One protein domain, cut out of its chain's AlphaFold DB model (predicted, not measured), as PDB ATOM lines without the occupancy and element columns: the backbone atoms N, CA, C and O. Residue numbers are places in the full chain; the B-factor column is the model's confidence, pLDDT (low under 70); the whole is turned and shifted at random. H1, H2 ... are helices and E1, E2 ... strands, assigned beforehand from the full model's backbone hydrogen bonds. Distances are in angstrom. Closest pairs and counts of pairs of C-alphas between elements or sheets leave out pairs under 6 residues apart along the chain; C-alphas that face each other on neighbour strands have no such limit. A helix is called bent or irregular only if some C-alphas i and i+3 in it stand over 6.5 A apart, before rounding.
ATOM      1  N   ASN A   8     115.955 231.541 182.102       93.06
ATOM      2  CA  ASN A   8     114.774 230.774 182.509       93.06
ATOM      3  C   ASN A   8     114.661 229.460 181.729       93.06
ATOM      4  O   ASN A   8     114.416 228.418 182.337       93.06
ATOM      5  N   ASP A   9     114.925 229.492 180.423       92.94
ATOM      6  CA  ASP A   9     114.915 228.299 179.579       92.94
ATOM      7  C   ASP A   9     116.091 227.375 179.921       92.94
ATOM      8  O   ASP A   9     115.911 226.163 180.007       92.94
ATOM      9  N   ALA A  10     117.281 227.928 180.193       90.50
ATOM     10  CA  ALA A  10     118.460 227.168 180.623       90.50
ATOM     11  C   ALA A  10     118.182 226.424 181.936       90.50
ATOM     12  O   ALA A  10     118.444 225.227 182.069       90.50
ATOM     13  N   ASN A  11     117.602 227.142 182.901       91.75
ATOM     14  CA  ASN A  11     117.248 226.617 184.210       91.75
ATOM     15  C   ASN A  11     116.168 225.545 184.095       91.75
ATOM     16  O   ASN A  11     116.296 224.483 184.707       91.75
ATOM     17  N   TRP A  12     115.130 225.785 183.293       95.19
ATOM     18  CA  TRP A  12     114.083 224.802 183.036       95.19
ATOM     19  C   TRP A  12     114.642 223.549 182.351       95.19
ATOM     20  O   TRP A  12     114.370 222.431 182.797       95.19
ATOM     21  N   ALA A  13     115.483 223.709 181.327       93.69
ATOM     22  CA  ALA A  13     116.101 222.589 180.632       93.69
ATOM     23  C   ALA A  13     116.937 221.737 181.601       93.69
ATOM     24  O   ALA A  13     116.731 220.527 181.690       93.69
ATOM     25  N   ASN A  14     117.815 222.370 182.384       91.88
ATOM     26  CA  ASN A  14     118.722 221.688 183.307       91.88
ATOM     27  C   ASN A  14     118.004 221.022 184.494       91.88
ATOM     28  O   ASN A  14     118.378 219.924 184.895       91.88
ATOM     29  N   SER A  15     116.986 221.670 185.068       94.69
ATOM     30  CA  SER A  15     116.304 221.180 186.280       94.69
ATOM     31  C   SER A  15     115.085 220.298 186.008       94.69
ATOM     32  O   SER A  15     114.693 219.527 186.877       94.69
ATOM     33  N   THR A  16     114.477 220.406 184.823       97.50
ATOM     34  CA  THR A  16     113.195 219.757 184.514       97.50
ATOM     35  C   THR A  16     113.292 218.866 183.281       97.50
ATOM     36  O   THR A  16     113.110 217.651 183.384       97.50
ATOM     37  N   ALA A  17     113.587 219.439 182.110       96.88
ATOM     38  CA  ALA A  17     113.519 218.695 180.850       96.88
ATOM     39  C   ALA A  17     114.559 217.567 180.792       96.88
ATOM     40  O   ALA A  17     114.204 216.407 180.571       96.88
ATOM     41  N   LEU A  18     115.826 217.888 181.066       95.56
ATOM     42  CA  LEU A  18     116.920 216.917 181.059       95.56
ATOM     43  C   LEU A  18     116.755 215.871 182.162       95.56
ATOM     44  O   LEU A  18     117.034 214.703 181.921       95.56
ATOM     45  N   VAL A  19     116.225 216.237 183.333       96.94
ATOM     46  CA  VAL A  19     115.921 215.269 184.401       96.94
ATOM     47  C   VAL A  19     114.913 214.228 183.913       96.94
ATOM     48  O   VAL A  19     115.139 213.028 184.070       96.94
ATOM     49  N   LYS A  20     113.829 214.664 183.259       98.19
ATOM     50  CA  LYS A  20     112.815 213.752 182.715       98.19
ATOM     51  C   LYS A  20     113.386 212.851 181.616       98.19
ATOM     52  O   LYS A  20     113.172 211.644 181.662       98.19
ATOM     53  N   ILE A  21     114.134 213.417 180.666       97.69
ATOM     54  CA  ILE A  21     114.766 212.660 179.571       97.69
ATOM     55  C   ILE A  21     115.752 211.626 180.129       97.69
ATOM     56  O   ILE A  21     115.661 210.444 179.795       97.69
ATOM     57  N   ASN A  22     116.641 212.041 181.034       97.38
ATOM     58  CA  ASN A  22     117.646 211.167 181.634       97.38
ATOM     59  C   ASN A  22     116.997 210.021 182.418       97.38
ATOM     60  O   ASN A  22     117.452 208.885 182.317       97.38
ATOM     61  N   ASN A  23     115.917 210.284 183.158       98.06
ATOM     62  CA  ASN A  23     115.190 209.244 183.889       98.06
ATOM     63  C   ASN A  23     114.526 208.227 182.953       98.06
ATOM     64  O   ASN A  23     114.553 207.030 183.247       98.06
ATOM     65  N   SER A  24     113.989 208.669 181.812       98.38
ATOM     66  CA  SER A  24     113.451 207.763 180.789       98.38
ATOM     67  C   SER A  24     114.542 206.862 180.205       98.38
ATOM     68  O   SER A  24     114.359 205.648 180.133       98.38
ATOM     69  N   VAL A  25     115.704 207.427 179.853       97.88
ATOM     70  CA  VAL A  25     116.844 206.659 179.315       97.88
ATOM     71  C   VAL A  25     117.389 205.673 180.350       97.88
ATOM     72  O   VAL A  25     117.602 204.506 180.033       97.88
ATOM     73  N   LYS A  26     117.566 206.105 181.603       97.94
ATOM     74  CA  LYS A  26     118.030 205.243 182.702       97.94
ATOM     75  C   LYS A  26     117.059 204.098 182.983       97.94
ATOM     76  O   LYS A  26     117.504 202.972 183.190       97.94
ATOM     77  N   SER A  27     115.753 204.363 182.940       98.31
ATOM     78  CA  SER A  27     114.724 203.326 183.086       98.31
ATOM     79  C   SER A  27     114.812 202.291 181.964       98.31
ATOM     80  O   SER A  27     114.862 201.094 182.239       98.31
ATOM     81  N   ALA A  28     114.921 202.738 180.709       98.50
ATOM     82  CA  ALA A  28     115.076 201.842 179.565       98.50
ATOM     83  C   ALA A  28     116.361 200.999 179.659       98.50
ATOM     84  O   ALA A  28     116.338 199.795 179.403       98.50
ATOM     85  N   ALA A  29     117.469 201.610 180.085       98.19
ATOM     86  CA  ALA A  29     118.733 200.914 180.293       98.19
ATOM     87  C   ALA A  29     118.641 199.838 181.387       98.19
ATOM     88  O   ALA A  29     119.158 198.736 181.205       98.19
ATOM     89  N   ALA A  30     117.942 200.131 182.490       98.00
ATOM     90  CA  ALA A  30     117.695 199.171 183.561       98.00
ATOM     91  C   ALA A  30     116.864 197.975 183.069       98.00
ATOM     92  O   ALA A  30     117.233 196.834 183.333       98.00
ATOM     93  N   THR A  31     115.798 198.218 182.298       98.50
ATOM     94  CA  THR A  31     114.990 197.153 181.680       98.50
ATOM     95  C   THR A  31     115.807 196.286 180.722       98.50
ATOM     96  O   THR A  31     115.641 195.071 180.704       98.50
ATOM     97  N   ALA A  32     116.708 196.889 179.945       98.31
ATOM     98  CA  ALA A  32     117.562 196.173 178.999       98.31
ATOM     99  C   ALA A  32     118.788 195.498 179.648       98.31
ATOM    100  O   ALA A  32     119.514 194.775 178.968       98.31
ATOM    101  N   GLY A  33     119.059 195.745 180.934       97.44
ATOM    102  CA  GLY A  33     120.238 195.213 181.622       97.44
ATOM    103  C   GLY A  33     121.572 195.794 181.130       97.44
ATOM    104  O   GLY A  33     122.615 195.159 181.297       97.44
ATOM    105  N   VAL A  34     121.568 196.991 180.529       97.75
ATOM    106  CA  VAL A  34     122.781 197.645 180.005       97.75
ATOM    107  C   VAL A  34     123.375 198.638 181.004       97.75
ATOM    108  O   VAL A  34     122.694 199.194 181.866       97.75
ATOM    109  N   LYS A  35     124.687 198.871 180.896       97.69
ATOM    110  CA  LYS A  35     125.390 199.866 181.712       97.69
ATOM    111  C   LYS A  35     125.097 201.276 181.201       97.69
ATOM    112  O   LYS A  35     125.029 201.497 179.996       97.69
ATOM    113  N   VAL A  36     124.979 202.231 182.121       98.19
ATOM    114  CA  VAL A  36     124.759 203.647 181.801       98.19
ATOM    115  C   VAL A  36     126.033 204.435 182.067       98.19
ATOM    116  O   VAL A  36     126.555 204.404 183.181       98.19
ATOM    117  N   LEU A  37     126.500 205.164 181.055       98.50
ATOM    118  CA  LEU A  37     127.424 206.277 181.233       98.50
ATOM    119  C   LEU A  37     126.597 207.543 181.471       98.50
ATOM    120  O   LEU A  37     126.003 208.081 180.539       98.50
ATOM    121  N   ASP A  38     126.529 207.999 182.718       98.19
ATOM    122  CA  ASP A  38     125.786 209.204 183.073       98.19
ATOM    123  C   ASP A  38     126.671 210.448 182.929       98.19
ATOM    124  O   ASP A  38     127.646 210.634 183.661       98.19
ATOM    125  N   LEU A  39     126.321 211.299 181.961       97.81
ATOM    126  CA  LEU A  39     127.015 212.549 181.646       97.81
ATOM    127  C   LEU A  39     126.297 213.789 182.196       97.81
ATOM    128  O   LEU A  39     126.765 214.902 181.965       97.81
ATOM    129  N   ALA A  40     125.185 213.638 182.924       96.12
ATOM    130  CA  ALA A  40     124.332 214.763 183.317       96.12
ATOM    131  C   ALA A  40     125.075 215.846 184.123       96.12
ATOM    132  O   ALA A  40     124.747 217.024 184.021       96.12
ATOM    133  N   ALA A  41     126.091 215.450 184.894       94.69
ATOM    134  CA  ALA A  41     126.928 216.347 185.690       94.69
ATOM    135  C   ALA A  41     128.319 216.610 185.079       94.69
ATOM    136  O   ALA A  41     129.096 217.385 185.643       94.69
ATOM    137  N   ALA A  42     128.649 216.003 183.931       97.25
ATOM    138  CA  ALA A  42     130.003 216.005 183.369       97.25
ATOM    139  C   ALA A  42     130.510 217.414 183.031       97.25
ATOM    140  O   ALA A  42     131.712 217.669 183.052       97.25
ATOM    141  N   PHE A  43     129.601 218.347 182.758       96.56
ATOM    142  CA  PHE A  43     129.948 219.718 182.405       96.56
ATOM    143  C   PHE A  43     129.740 220.724 183.528       96.56
ATOM    144  O   PHE A  43     129.898 221.912 183.285       96.56
ATOM    145  N   ASN A  44     129.440 220.301 184.760       95.69
ATOM    146  CA  ASN A  44     129.254 221.238 185.869       95.69
ATOM    147  C   ASN A  44     130.479 222.154 186.056       95.69
ATOM    148  O   ASN A  44     131.624 221.705 186.207       95.69
ATOM    149  N   GLY A  45     130.232 223.463 186.037       95.44
ATOM    150  CA  GLY A  45     131.252 224.503 186.064       95.44
ATOM    151  C   GLY A  45     131.811 224.877 184.688       95.44
ATOM    152  O   GLY A  45     132.722 225.696 184.667       95.44
ATOM    153  N   ARG A  46     131.339 224.254 183.595       96.44
ATOM    154  CA  ARG A  46     131.746 224.387 182.171       96.44
ATOM    155  C   ARG A  46     130.520 224.438 181.234       96.44
ATOM    156  O   ARG A  46     130.672 224.311 180.019       96.44
ATOM    157  N   ARG A  47     129.303 224.544 181.774       94.25
ATOM    158  CA  ARG A  47     128.060 224.495 180.987       94.25
ATOM    159  C   ARG A  47     127.919 225.735 180.107       94.25
ATOM    160  O   ARG A  47     128.616 226.726 180.305       94.25
ATOM    161  N   LEU A  48     126.970 225.677 179.177       92.00
ATOM    162  CA  LEU A  48     126.476 226.878 178.518       92.00
ATOM    163  C   LEU A  48     126.003 227.869 179.587       92.00
ATOM    164  O   LEU A  48     125.195 227.505 180.445       92.00
ATOM    165  N   CYS A  49     126.496 229.101 179.518       90.56
ATOM    166  CA  CYS A  49     126.130 230.192 180.421       90.56
ATOM    167  C   CYS A  49     126.512 229.964 181.882       90.56
ATOM    168  O   CYS A  49     125.836 230.421 182.808       90.56
ATOM    169  N   GLU A  50     127.611 229.250 182.094       92.81
ATOM    170  CA  GLU A  50     128.188 229.103 183.415       92.81
ATOM    171  C   GLU A  50     128.781 230.436 183.895       92.81
ATOM    172  O   GLU A  50     129.499 231.119 183.177       92.81
ATOM    173  N   ASN A  51     128.535 230.799 185.152       91.19
ATOM    174  CA  ASN A  51     128.949 232.093 185.707       91.19
ATOM    175  C   ASN A  51     130.424 232.167 186.153       91.19
ATOM    176  O   ASN A  51     130.868 233.216 186.614       91.19
ATOM    177  N   THR A  52     131.174 231.067 186.056       92.25
ATOM    178  CA  THR A  52     132.588 230.981 186.477       92.25
ATOM    179  C   THR A  52     133.573 230.944 185.310       92.25
ATOM    180  O   THR A  52     134.779 231.044 185.525       92.25
ATOM    181  N   VAL A  53     133.072 230.807 184.084       94.81
ATOM    182  CA  VAL A  53     133.845 230.774 182.837       94.81
ATOM    183  C   VAL A  53     133.136 231.643 181.797       94.81
ATOM    184  O   VAL A  53     132.153 232.307 182.113       94.81
ATOM    185  N   ASN A  54     133.650 231.707 180.571       93.31
ATOM    186  CA  ASN A  54     133.029 232.515 179.524       93.31
ATOM    187  C   ASN A  54     133.010 231.791 178.179       93.31
ATOM    188  O   ASN A  54     133.726 230.816 177.960       93.31
ATOM    189  N   LEU A  55     132.235 232.302 177.234       91.19
ATOM    190  CA  LEU A  55     132.355 231.902 175.838       91.19
ATOM    191  C   LEU A  55     133.784 232.151 175.344       91.19
ATOM    192  O   LEU A  55     134.441 233.099 175.783       91.19
ATOM    193  N   MET A  56     134.263 231.322 174.415       90.88
ATOM    194  CA  MET A  56     135.621 231.430 173.871       90.88
ATOM    195  C   MET A  56     135.917 232.861 173.391       90.88
ATOM    196  O   MET A  56     136.945 233.429 173.748       90.88
ATOM    197  N   GLU A  57     134.970 233.487 172.695       87.44
ATOM    198  CA  GLU A  57     135.067 234.849 172.152       87.44
ATOM    199  C   GLU A  57     135.200 235.937 173.223       87.44
ATOM    200  O   GLU A  57     135.764 236.996 172.965       87.44
ATOM    201  N   ASN A  58     134.700 235.671 174.430       90.06
ATOM    202  CA  ASN A  58     134.656 236.619 175.541       90.06
ATOM    203  C   ASN A  58     135.661 236.272 176.652       90.06
ATOM    204  O   ASN A  58     135.743 236.972 177.660       90.06
ATOM    205  N   SER A  59     136.413 235.183 176.495       92.06
ATOM    206  CA  SER A  59     137.336 234.667 177.512       92.06
ATOM    207  C   SER A  59     138.660 235.435 177.604       92.06
ATOM    208  O   SER A  59     139.442 235.206 178.525       92.06
ATOM    209  N   GLY A  60     138.958 236.299 176.626       92.62
ATOM    210  CA  GLY A  60     140.258 236.967 176.493       92.62
ATOM    211  C   GLY A  60     141.403 236.038 176.064       92.62
ATOM    212  O   GLY A  60     142.555 236.466 176.002       92.62
ATOM    213  N   LYS A  61     141.121 234.763 175.766       94.88
ATOM    214  CA  LYS A  61     142.098 233.807 175.230       94.88
ATOM    215  C   LYS A  61     142.204 233.962 173.710       94.88
ATOM    216  O   LYS A  61     141.204 234.178 173.036       94.88
ATOM    217  N   ALA A  62     143.410 233.795 173.159       94.56
ATOM    218  CA  ALA A  62     143.649 233.985 171.724       94.56
ATOM    219  C   ALA A  62     142.927 232.947 170.841       94.56
ATOM    220  O   ALA A  62     142.446 233.277 169.763       94.56
ATOM    221  N   ASN A  63     142.864 231.687 171.280       93.31
ATOM    222  CA  ASN A  63     142.083 230.612 170.661       93.31
ATOM    223  C   ASN A  63     141.913 229.451 171.661       93.31
ATOM    224  O   ASN A  63     142.478 229.486 172.754       93.31
ATOM    225  N   TRP A  64     141.167 228.407 171.296       93.06
ATOM    226  CA  TRP A  64     140.846 227.296 172.204       93.06
ATOM    227  C   TRP A  64     142.024 226.361 172.524       93.06
ATOM    228  O   TRP A  64     141.893 225.532 173.416       93.06
ATOM    229  N   THR A  65     143.161 226.471 171.832       94.00
ATOM    230  CA  THR A  65     144.333 225.594 172.030       94.00
ATOM    231  C   THR A  65     145.381 226.167 172.985       94.00
ATOM    232  O   THR A  65     146.282 225.444 173.407       94.00
ATOM    233  N   VAL A  66     145.280 227.451 173.354       95.88
ATOM    234  CA  VAL A  66     146.252 228.083 174.258       95.88
ATOM    235  C   VAL A  66     146.099 227.594 175.701       95.88
ATOM    236  O   VAL A  66     145.029 227.157 176.134       95.88
ATOM    237  N   ALA A  67     147.173 227.722 176.480       93.94
ATOM    238  CA  ALA A  67     147.189 227.318 177.880       93.94
ATOM    239  C   ALA A  67     146.059 227.976 178.705       93.94
ATOM    240  O   ALA A  67     145.793 229.186 178.639       93.94
ATOM    241  N   GLY A  68     145.381 227.147 179.501       94.12
ATOM    242  CA  GLY A  68     144.264 227.552 180.352       94.12
ATOM    243  C   GLY A  68     142.959 227.856 179.609       94.12
ATOM    244  O   GLY A  68     142.017 228.300 180.256       94.12
ATOM    245  N   ALA A  69     142.865 227.638 178.289       96.00
ATOM    246  CA  ALA A  69     141.593 227.777 177.575       96.00
ATOM    247  C   ALA A  69     140.530 226.824 178.153       96.00
ATOM    248  O   ALA A  69     139.464 227.285 178.541       96.00
ATOM    249  N   ALA A  70     140.868 225.542 178.349       96.38
ATOM    250  CA  ALA A  70     139.969 224.543 178.942       96.38
ATOM    251  C   ALA A  70     139.364 224.964 180.292       96.38
ATOM    252  O   ALA A  70     138.236 224.586 180.606       96.38
ATOM    253  N   ASP A  71     140.117 225.718 181.096       95.31
ATOM    254  CA  ASP A  71     139.715 226.124 182.443       95.31
ATOM    255  C   ASP A  71     138.929 227.436 182.469       95.31
ATOM    256  O   ASP A  71     138.239 227.705 183.446       95.31
ATOM    257  N   SER A  72     139.049 228.255 181.421       95.19
ATOM    258  CA  SER A  72     138.452 229.596 181.346       95.19
ATOM    259  C   SER A  72     137.248 229.678 180.409       95.19
ATOM    260  O   SER A  72     136.582 230.715 180.381       95.19
ATOM    261  N   THR A  73     136.970 228.626 179.631       95.88
ATOM    262  CA  THR A  73     135.893 228.633 178.637       95.88
ATOM    263  C   THR A  73     134.769 227.655 178.946       95.88
ATOM    264  O   THR A  73     135.000 226.562 179.462       95.88
ATOM    265  N   GLU A  74     133.556 228.008 178.532       95.75
ATOM    266  CA  GLU A  74     132.444 227.066 178.410       95.75
ATOM    267  C   GLU A  74     132.806 225.920 177.447       95.75
ATOM    268  O   GLU A  74     133.542 226.099 176.470       95.75
ATOM    269  N   TRP A  75     132.299 224.719 177.722       96.69
ATOM    270  CA  TRP A  75     132.514 223.519 176.900       96.69
ATOM    271  C   TRP A  75     131.324 223.193 175.999       96.69
ATOM    272  O   TRP A  75     131.349 222.190 175.291       96.69
ATOM    273  N   ILE A  76     130.303 224.046 176.004       94.69
ATOM    274  CA  ILE A  76     129.138 223.966 175.131       94.69
ATOM    275  C   ILE A  76     129.194 225.132 174.146       94.69
ATOM    276  O   ILE A  76     129.541 226.254 174.513       94.69
ATOM    277  N   ALA A  77     128.884 224.876 172.882       91.75
ATOM    278  CA  ALA A  77     128.761 225.922 171.884       91.75
ATOM    279  C   ALA A  77     127.479 226.738 172.117       91.75
ATOM    280  O   ALA A  77     126.380 226.190 172.232       91.75
ATOM    281  N   GLN A  78     127.611 228.066 172.160       89.31
ATOM    282  CA  GLN A  78     126.458 228.969 172.201       89.31
ATOM    283  C   GLN A  78     125.552 228.802 170.982       89.31
ATOM    284  O   GLN A  78     125.989 228.349 169.921       89.31
ATOM    285  N   ILE A  79     124.303 229.247 171.119       89.00
ATOM    286  CA  ILE A  79     123.400 229.348 169.977       89.00
ATOM    287  C   ILE A  79     123.936 230.373 168.988       89.00
ATOM    288  O   ILE A  79     124.226 231.518 169.342       89.00
ATOM    289  N   ARG A  80     124.018 229.957 167.726       87.62
ATOM    290  CA  ARG A  80     124.339 230.830 166.600       87.62
ATOM    291  C   ARG A  80     123.189 230.839 165.612       87.62
ATOM    292  O   ARG A  80     122.553 229.823 165.365       87.62
ATOM    293  N   THR A  81     122.942 231.999 165.030       87.62
ATOM    294  CA  THR A  81     122.011 232.190 163.921       87.62
ATOM    295  C   THR A  81     122.808 232.358 162.631       87.62
ATOM    296  O   THR A  81     124.027 232.533 162.657       87.62
ATOM    297  N   LEU A  82     122.125 232.375 161.483       85.25
ATOM    298  CA  LEU A  82     122.762 232.668 160.192       85.25
ATOM    299  C   LEU A  82     123.522 234.005 160.187       85.25
ATOM    300  O   LEU A  82     124.494 234.150 159.459       85.25
ATOM    301  N   SER A  83     123.096 234.973 161.002       82.62
ATOM    302  CA  SER A  83     123.741 236.282 161.115       82.62
ATOM    303  C   SER A  83     124.857 236.348 162.164       82.62
ATOM    304  O   SER A  83     125.553 237.358 162.222       82.62
ATOM    305  N   THR A  84     125.032 235.317 162.999       81.19
ATOM    306  CA  THR A  84     126.052 235.278 164.069       81.19
ATOM    307  C   THR A  84     127.019 234.095 163.962       81.19
ATOM    308  O   THR A  84     127.906 233.927 164.808       81.19
ATOM    309  N   VAL A  85     126.878 233.272 162.921       84.25
ATOM    310  CA  VAL A  85     127.803 232.187 162.598       84.25
ATOM    311  C   VAL A  85     128.987 232.736 161.794       84.25
ATOM    312  O   VAL A  85     128.858 233.143 160.645       84.25
ATOM    313  N   PHE A  86     130.158 232.780 162.427       81.25
ATOM    314  CA  PHE A  86     131.409 233.257 161.830       81.25
ATOM    315  C   PHE A  86     132.563 232.329 162.217       81.25
ATOM    316  O   PHE A  86     132.465 231.600 163.200       81.25
ATOM    317  N   GLY A  87     133.682 232.377 161.493       82.56
ATOM    318  CA  GLY A  87     134.860 231.570 161.825       82.56
ATOM    319  C   GLY A  87     134.596 230.056 161.716       82.56
ATOM    320  O   GLY A  87     133.905 229.640 160.789       82.56
ATOM    321  N   PRO A  88     135.135 229.217 162.622       84.06
ATOM    322  CA  PRO A  88     135.055 227.754 162.520       84.06
ATOM    323  C   PRO A  88     133.728 227.162 163.031       84.06
ATOM    324  O   PRO A  88     133.662 225.968 163.318       84.06
ATOM    325  N   TYR A  89     132.692 227.979 163.225       86.56
ATOM    326  CA  TYR A  89     131.437 227.547 163.837       86.56
ATOM    327  C   TYR A  89     130.367 227.217 162.800       86.56
ATOM    328  O   TYR A  89     130.307 227.823 161.734       86.56
ATOM    329  N   TYR A  90     129.464 226.312 163.173       88.44
ATOM    330  CA  TYR A  90     128.303 225.922 162.378       88.44
ATOM    331  C   TYR A  90     127.036 226.095 163.215       88.44
ATOM    332  O   TYR A  90     127.042 225.833 164.416       88.44
ATOM    333  N   VAL A  91     125.940 226.539 162.592       89.12
ATOM    334  CA  VAL A  91     124.648 226.739 163.282       89.12
ATOM    335  C   VAL A  91     124.141 225.428 163.887       89.12
ATOM    336  O   VAL A  91     123.589 225.432 164.985       89.12
ATOM    337  N   GLN A  92     124.385 224.313 163.197       90.06
ATOM    338  CA  GLN A  92     124.015 222.956 163.593       90.06
ATOM    339  C   GLN A  92     124.661 222.529 164.916       90.06
ATOM    340  O   GLN A  92     124.052 221.778 165.667       90.06
ATOM    341  N   GLU A  93     125.840 223.067 165.229       90.94
ATOM    342  CA  GLU A  93     126.590 222.752 166.450       90.94
ATOM    343  C   GLU A  93     126.131 223.590 167.653       90.94
ATOM    344  O   GLU A  93     126.684 223.477 168.743       90.94
ATOM    345  N   SER A  94     125.108 224.438 167.501       91.56
ATOM    346  CA  SER A  94     124.510 225.154 168.634       91.56
ATOM    347  C   SER A  94     124.092 224.165 169.726       91.56
ATOM    348  O   SER A  94     123.500 223.130 169.422       91.56
ATOM    349  N   LEU A  95     124.377 224.487 170.991       91.81
ATOM    350  CA  LEU A  95     124.111 223.649 172.173       91.81
ATOM    351  C   LEU A  95     124.916 222.338 172.257       91.81
ATOM    352  O   LEU A  95     124.813 221.642 173.269       91.81
ATOM    353  N   HIS A  96     125.728 222.004 171.253       95.62
ATOM    354  CA  HIS A  96     126.559 220.804 171.281       95.62
ATOM    355  C   HIS A  96     127.824 221.030 172.121       95.62
ATOM    356  O   HIS A  96     128.274 222.173 172.280       95.62
ATOM    357  N   PRO A  97     128.427 219.964 172.675       96.69
ATOM    358  CA  PRO A  97     129.773 220.048 173.220       96.69
ATOM    359  C   PRO A  97     130.747 220.573 172.156       96.69
ATOM    360  O   PRO A  97     130.766 220.118 171.019       96.69
ATOM    361  N   ASN A  98     131.567 221.556 172.520       95.12
ATOM    362  CA  ASN A  98     132.628 222.051 171.647       95.12
ATOM    363  C   ASN A  98     133.882 221.165 171.765       95.12
ATOM    364  O   ASN A  98     133.879 220.145 172.449       95.12
ATOM    365  N   TRP A  99     134.994 221.579 171.154       95.75
ATOM    366  CA  TRP A  99     136.252 220.822 171.167       95.75
ATOM    367  C   TRP A  99     136.702 220.352 172.567       95.75
ATOM    368  O   TRP A  99     137.171 219.222 172.712       95.75
ATOM    369  N   TRP A 100     136.540 221.177 173.610       97.75
ATOM    370  CA  TRP A 100     136.870 220.779 174.984       97.75
ATOM    371  C   TRP A 100     135.826 219.834 175.586       97.75
ATOM    372  O   TRP A 100     136.199 218.860 176.245       97.75
ATOM    373  N   GLY A 101     134.537 220.078 175.326       98.00
ATOM    374  CA  GLY A 101     133.442 219.212 175.766       98.00
ATOM    375  C   GLY A 101     133.525 217.806 175.173       98.00
ATOM    376  O   GLY A 101     133.443 216.821 175.906       98.00
ATOM    377  N   GLU A 102     133.808 217.702 173.876       97.88
ATOM    378  CA  GLU A 102     134.029 216.429 173.186       97.88
ATOM    379  C   GLU A 102     135.235 215.678 173.752       97.88
ATOM    380  O   GLU A 102     135.172 214.473 173.998       97.88
ATOM    381  N   LYS A 103     136.336 216.376 174.059       98.25
ATOM    382  CA  LYS A 103     137.491 215.755 174.726       98.25
ATOM    383  C   LYS A 103     137.173 215.245 176.129       98.25
ATOM    384  O   LYS A 103     137.656 214.174 176.498       98.25
ATOM    385  N   ALA A 104     136.370 215.980 176.895       98.56
ATOM    386  CA  ALA A 104     135.912 215.537 178.206       98.56
ATOM    387  C   ALA A 104     135.048 214.269 178.086       98.56
ATOM    388  O   ALA A 104     135.325 213.274 178.761       98.56
ATOM    389  N   ILE A 105     134.083 214.239 177.160       98.56
ATOM    390  CA  ILE A 105     133.286 213.034 176.879       98.56
ATOM    391  C   ILE A 105     134.192 211.879 176.424       98.56
ATOM    392  O   ILE A 105     134.034 210.760 176.908       98.56
ATOM    393  N   ARG A 106     135.207 212.135 175.585       98.44
ATOM    394  CA  ARG A 106     136.212 211.135 175.162       98.44
ATOM    395  C   ARG A 106     136.882 210.447 176.356       98.44
ATOM    396  O   ARG A 106     137.132 209.239 176.308       98.44
ATOM    397  N   ASN A 107     137.199 211.198 177.411       98.56
ATOM    398  CA  ASN A 107     137.784 210.657 178.637       98.56
ATOM    399  C   ASN A 107     136.768 209.772 179.388       98.56
ATOM    400  O   ASN A 107     137.067 208.619 179.708       98.56
ATOM    401  N   CYS A 108     135.532 210.252 179.567       98.62
ATOM    402  CA  CYS A 108     134.439 209.476 180.164       98.62
ATOM    403  C   CYS A 108     134.182 208.149 179.421       98.62
ATOM    404  O   CYS A 108     134.077 207.096 180.048       98.62
ATOM    405  N   VAL A 109     134.135 208.179 178.084       98.25
ATOM    406  CA  VAL A 109     133.911 206.997 177.238       98.25
ATOM    407  C   VAL A 109     135.041 205.980 177.380       98.25
ATOM    408  O   VAL A 109     134.766 204.787 177.466       98.25
ATOM    409  N   ARG A 110     136.308 206.410 177.480       97.81
ATOM    410  CA  ARG A 110     137.428 205.482 177.745       97.81
ATOM    411  C   ARG A 110     137.271 204.757 179.069       97.81
ATOM    412  O   ARG A 110     137.484 203.548 179.131       97.81
ATOM    413  N   GLN A 111     136.889 205.491 180.109       98.19
ATOM    414  CA  GLN A 111     136.670 204.912 181.430       98.19
ATOM    415  C   GLN A 111     135.451 203.992 181.456       98.19
ATOM    416  O   GLN A 111     135.494 202.977 182.140       98.19
ATOM    417  N   ALA A 112     134.393 204.312 180.709       98.44
ATOM    418  CA  ALA A 112     133.224 203.450 180.570       98.44
ATOM    419  C   ALA A 112     133.549 202.178 179.779       98.44
ATOM    420  O   ALA A 112     133.120 201.100 180.168       98.44
ATOM    421  N   TYR A 113     134.336 202.288 178.703       98.19
ATOM    422  CA  TYR A 113     134.764 201.150 177.889       98.19
ATOM    423  C   TYR A 113     135.677 200.194 178.662       98.19
ATOM    424  O   TYR A 113     135.578 198.983 178.476       98.19
ATOM    425  N   ASN A 114     136.544 200.735 179.530       97.62
ATOM    426  CA  ASN A 114     137.345 199.979 180.497       97.62
ATOM    427  C   ASN A 114     138.035 198.749 179.871       97.62
ATOM    428  O   ASN A 114     137.809 197.609 180.269       97.62
ATOM    429  N   ALA A 115     138.830 198.998 178.825       95.88
ATOM    430  CA  ALA A 115     139.572 197.977 178.080       95.88
ATOM    431  C   ALA A 115     138.714 196.796 177.567       95.88
ATOM    432  O   ALA A 115     139.194 195.668 177.479       95.88
ATOM    433  N   GLY A 116     137.450 197.049 177.218       96.81
ATOM    434  CA  GLY A 116     136.537 196.031 176.696       96.81
ATOM    435  C   GLY A 116     135.705 195.323 177.764       96.81
ATOM    436  O   GLY A 116     134.971 194.398 177.427       96.81
ATOM    437  N   VAL A 117     135.761 195.770 179.022       97.50
ATOM    438  CA  VAL A 117     134.894 195.300 180.114       97.50
ATOM    439  C   VAL A 117     134.026 196.467 180.594       97.50
ATOM    440  O   VAL A 117     134.372 197.107 181.593       97.50
ATOM    441  N   PRO A 118     132.917 196.791 179.895       97.44
ATOM    442  CA  PRO A 118     132.203 198.035 180.122       97.44
ATOM    443  C   PRO A 118     131.705 198.204 181.559       97.44
ATOM    444  O   PRO A 118     131.103 197.295 182.138       97.44
ATOM    445  N   LYS A 119     131.885 199.405 182.111       97.69
ATOM    446  CA  LYS A 119     131.321 199.817 183.399       97.69
ATOM    447  C   LYS A 119     130.392 201.015 183.233       97.69
ATOM    448  O   LYS A 119     130.586 201.859 182.362       97.69
ATOM    449  N   GLY A 120     129.366 201.059 184.076       98.00
ATOM    450  CA  GLY A 120     128.502 202.228 184.220       98.00
ATOM    451  C   GLY A 120     128.994 203.124 185.350       98.00
ATOM    452  O   GLY A 120     129.874 202.724 186.111       98.00
ATOM    453  N   GLY A 121     128.413 204.310 185.459       97.94
ATOM    454  CA  GLY A 121     128.728 205.261 186.519       97.94
ATOM    455  C   GLY A 121     128.376 206.689 186.133       97.94
ATOM    456  O   GLY A 121     127.858 206.944 185.041       97.94
ATOM    457  N   VAL A 122     128.697 207.618 187.025       98.31
ATOM    458  CA  VAL A 122     128.559 209.060 186.816       98.31
ATOM    459  C   VAL A 122     129.913 209.644 186.448       98.31
ATOM    460  O   VAL A 122     130.886 209.498 187.187       98.31
ATOM    461  N   CYS A 123     129.991 210.320 185.303       98.31
ATOM    462  CA  CYS A 123     131.211 211.008 184.916       98.31
ATOM    463  C   CYS A 123     131.250 212.422 185.500       98.31
ATOM    464  O   CYS A 123     130.388 213.251 185.212       98.31
ATOM    465  N   ASN A 124     132.284 212.702 186.286       97.81
ATOM    466  CA  ASN A 124     132.497 213.985 186.944       97.81
ATOM    467  C   ASN A 124     133.741 214.683 186.409       97.81
ATOM    468  O   ASN A 124     134.741 214.048 186.073       97.81
ATOM    469  N   ARG A 125     133.684 216.012 186.369       96.88
ATOM    470  CA  ARG A 125     134.788 216.859 185.926       96.88
ATOM    471  C   ARG A 125     135.832 217.045 187.027       96.88
ATOM    472  O   ARG A 125     135.503 217.473 188.129       96.88
ATOM    473  N   GLY A 126     137.094 216.804 186.690       95.56
ATOM    474  CA  GLY A 126     138.271 217.156 187.484       95.56
ATOM    475  C   GLY A 126     138.924 218.469 187.036       95.56
ATOM    476  O   GLY A 126     138.359 219.257 186.272       95.56
ATOM    477  N   THR A 127     140.131 218.725 187.531       94.38
ATOM    478  CA  THR A 127     140.959 219.890 187.179       94.38
ATOM    479  C   THR A 127     142.141 219.489 186.306       94.38
ATOM    480  O   THR A 127     142.718 218.417 186.483       94.38
ATOM    481  N   GLY A 128     142.527 220.366 185.378       95.19
ATOM    482  CA  GLY A 128     143.654 220.144 184.477       95.19
ATOM    483  C   GLY A 128     143.370 219.138 183.360       95.19
ATOM    484  O   GLY A 128     142.235 218.697 183.153       95.19
ATOM    485  N   LEU A 129     144.427 218.798 182.624       97.19
ATOM    486  CA  LEU A 129     144.385 217.876 181.492       97.19
ATOM    487  C   LEU A 129     145.144 216.582 181.810       97.19
ATOM    488  O   LEU A 129     146.123 216.601 182.555       97.19
ATOM    489  N   ASN A 130     144.718 215.471 181.215       96.44
ATOM    490  CA  ASN A 130     145.459 214.213 181.245       96.44
ATOM    491  C   ASN A 130     146.579 214.195 180.183       96.44
ATOM    492  O   ASN A 130     146.707 215.106 179.362       96.44
ATOM    493  N   ALA A 131     147.361 213.112 180.146       96.44
ATOM    494  CA  ALA A 131     148.444 212.922 179.174       96.44
ATOM    495  C   ALA A 131     147.984 212.905 177.696       96.44
ATOM    496  O   ALA A 131     148.796 213.118 176.803       96.44
ATOM    497  N   ASN A 132     146.689 212.699 177.426       95.62
ATOM    498  CA  ASN A 132     146.104 212.762 176.080       95.62
ATOM    499  C   ASN A 132     145.628 214.179 175.701       95.62
ATOM    500  O   ASN A 132     144.998 214.371 174.653       95.62
ATOM    501  N   GLY A 133     145.873 215.173 176.561       95.75
ATOM    502  CA  GLY A 133     145.396 216.542 176.391       95.75
ATOM    503  C   GLY A 133     143.871 216.651 176.452       95.75
ATOM    504  O   GLY A 133     143.295 217.484 175.751       95.75
ATOM    505  N   GLU A 134     143.210 215.774 177.206       97.44
ATOM    506  CA  GLU A 134     141.774 215.828 177.494       97.44
ATOM    507  C   GLU A 134     141.561 216.413 178.885       97.44
ATOM    508  O   GLU A 134     142.393 216.157 179.758       97.44
ATOM    509  N   PRO A 135     140.453 217.124 179.145       98.12
ATOM    510  CA  PRO A 135     140.096 217.462 180.510       98.12
ATOM    511  C   PRO A 135     140.063 216.223 181.403       98.12
ATOM    512  O   PRO A 135     139.589 215.153 181.002       98.12
ATOM    513  N   ASN A 136     140.597 216.357 182.614       98.00
ATOM    514  CA  ASN A 136     140.519 215.299 183.607       98.00
ATOM    515  C   ASN A 136     139.053 215.060 183.966       98.00
ATOM    516  O   ASN A 136     138.345 215.978 184.372       98.00
ATOM    517  N   MET A 137     138.618 213.815 183.816       98.44
ATOM    518  CA  MET A 137     137.285 213.332 184.149       98.44
ATOM    519  C   MET A 137     137.429 212.072 184.994       98.44
ATOM    520  O   MET A 137     138.410 211.344 184.832       98.44
ATOM    521  N   THR A 138     136.444 211.775 185.833       98.12
ATOM    522  CA  THR A 138     136.411 210.557 186.651       98.12
ATOM    523  C   THR A 138     135.040 209.912 186.555       98.12
ATOM    524  O   THR A 138     134.039 210.549 186.874       98.12
ATOM    525  N   LEU A 139     134.999 208.647 186.138       98.25
ATOM    526  CA  LEU A 139     133.802 207.813 186.168       98.25
ATOM    527  C   LEU A 139     133.732 207.068 187.506       98.25
ATOM    528  O   LEU A 139     134.539 206.156 187.736       98.25
ATOM    529  N   VAL A 140     132.781 207.470 188.354       95.81
ATOM    530  CA  VAL A 140     132.515 206.900 189.690       95.81
ATOM    531  C   VAL A 140     131.227 206.095 189.733       95.81
ATOM    532  O   VAL A 140     130.286 206.435 188.978       95.81
TER     533      VAL A 140
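What this domain is: This is residues 8 to 140 of the 140 residues of an uncharacterized protein of Actinobacteria bacterium (UniProt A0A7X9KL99). Look first for a hairpin of two strands, E1 and E2, with the long helix H3 packed on it; away from these runs the longest helix, H1, bent but nearly straight, and residues 27 to 33 at its far end stick out. The chain then folds back from H1 to the hairpin, and two long unnamed stretches, with the short H2 between them, make much of the rest. The printed part has 133 residues, under half in named elements, in the order H1, H2, H3, E1, E2; the class is mixed, and the sheet is antiparallel. It is compact, with a radius of gyration of the C-alphas of 15.9 A and spans of 45 by 37 by 24 A.

How they stand to each other: Find E1, residues 121 to 129, and E2, residues 135 to 139: in this antiparallel hairpin N 124 and O 138 are 2.8 A apart, within hydrogen-bond range. E1 bends by 62 degrees at residue 126. Residues 37 to 38 pair with residues 121 to 122 of E1, parallel. H3, residues 99 to 116, comes closest to E2 at the C-alphas of Ala 104 and Pro 135, 5.1 A apart. H2, residues 69 to 72, is close to H3 but not clearly touching; their closest C-alphas, of Ala 70 and Trp 100, are 6.3 A apart. H1, residues 8 to 32, was assigned as one helix by its hydrogen bonds but is bent: C-alphas 15 and 18 are 6.8 A apart. Its arms, H1a and H1b, stand at a shallow tilt of 26 degrees, and both are apart from H2, H3, E1 and E2. Every O i to N i+4 pair is within hydrogen-bond range in H1a and H1b, and 12 of 14 in H3; H2 is too short for one.

Where its parts are: Start at C-alpha 8, (114.774, 230.774, 182.509), where H1a, residues 8 to 15, begins; H1b, residues 18 to 32, spans 20.9 A. H3 spans 25.4 A and is irregular, C-alphas 112 and 115 being 8.7 A apart. E1 spans 20.7 A; E2 ends at C-alpha 139, (133.802, 207.813, 186.168).

The domain as a whole: The two C-alphas farthest apart, of Thr 31 and Ala 62, are 47.7 A apart. The links H1 to H2 and H2 to H3 are long, and the printed part has no cut. No printed residue has a pLDDT under 70.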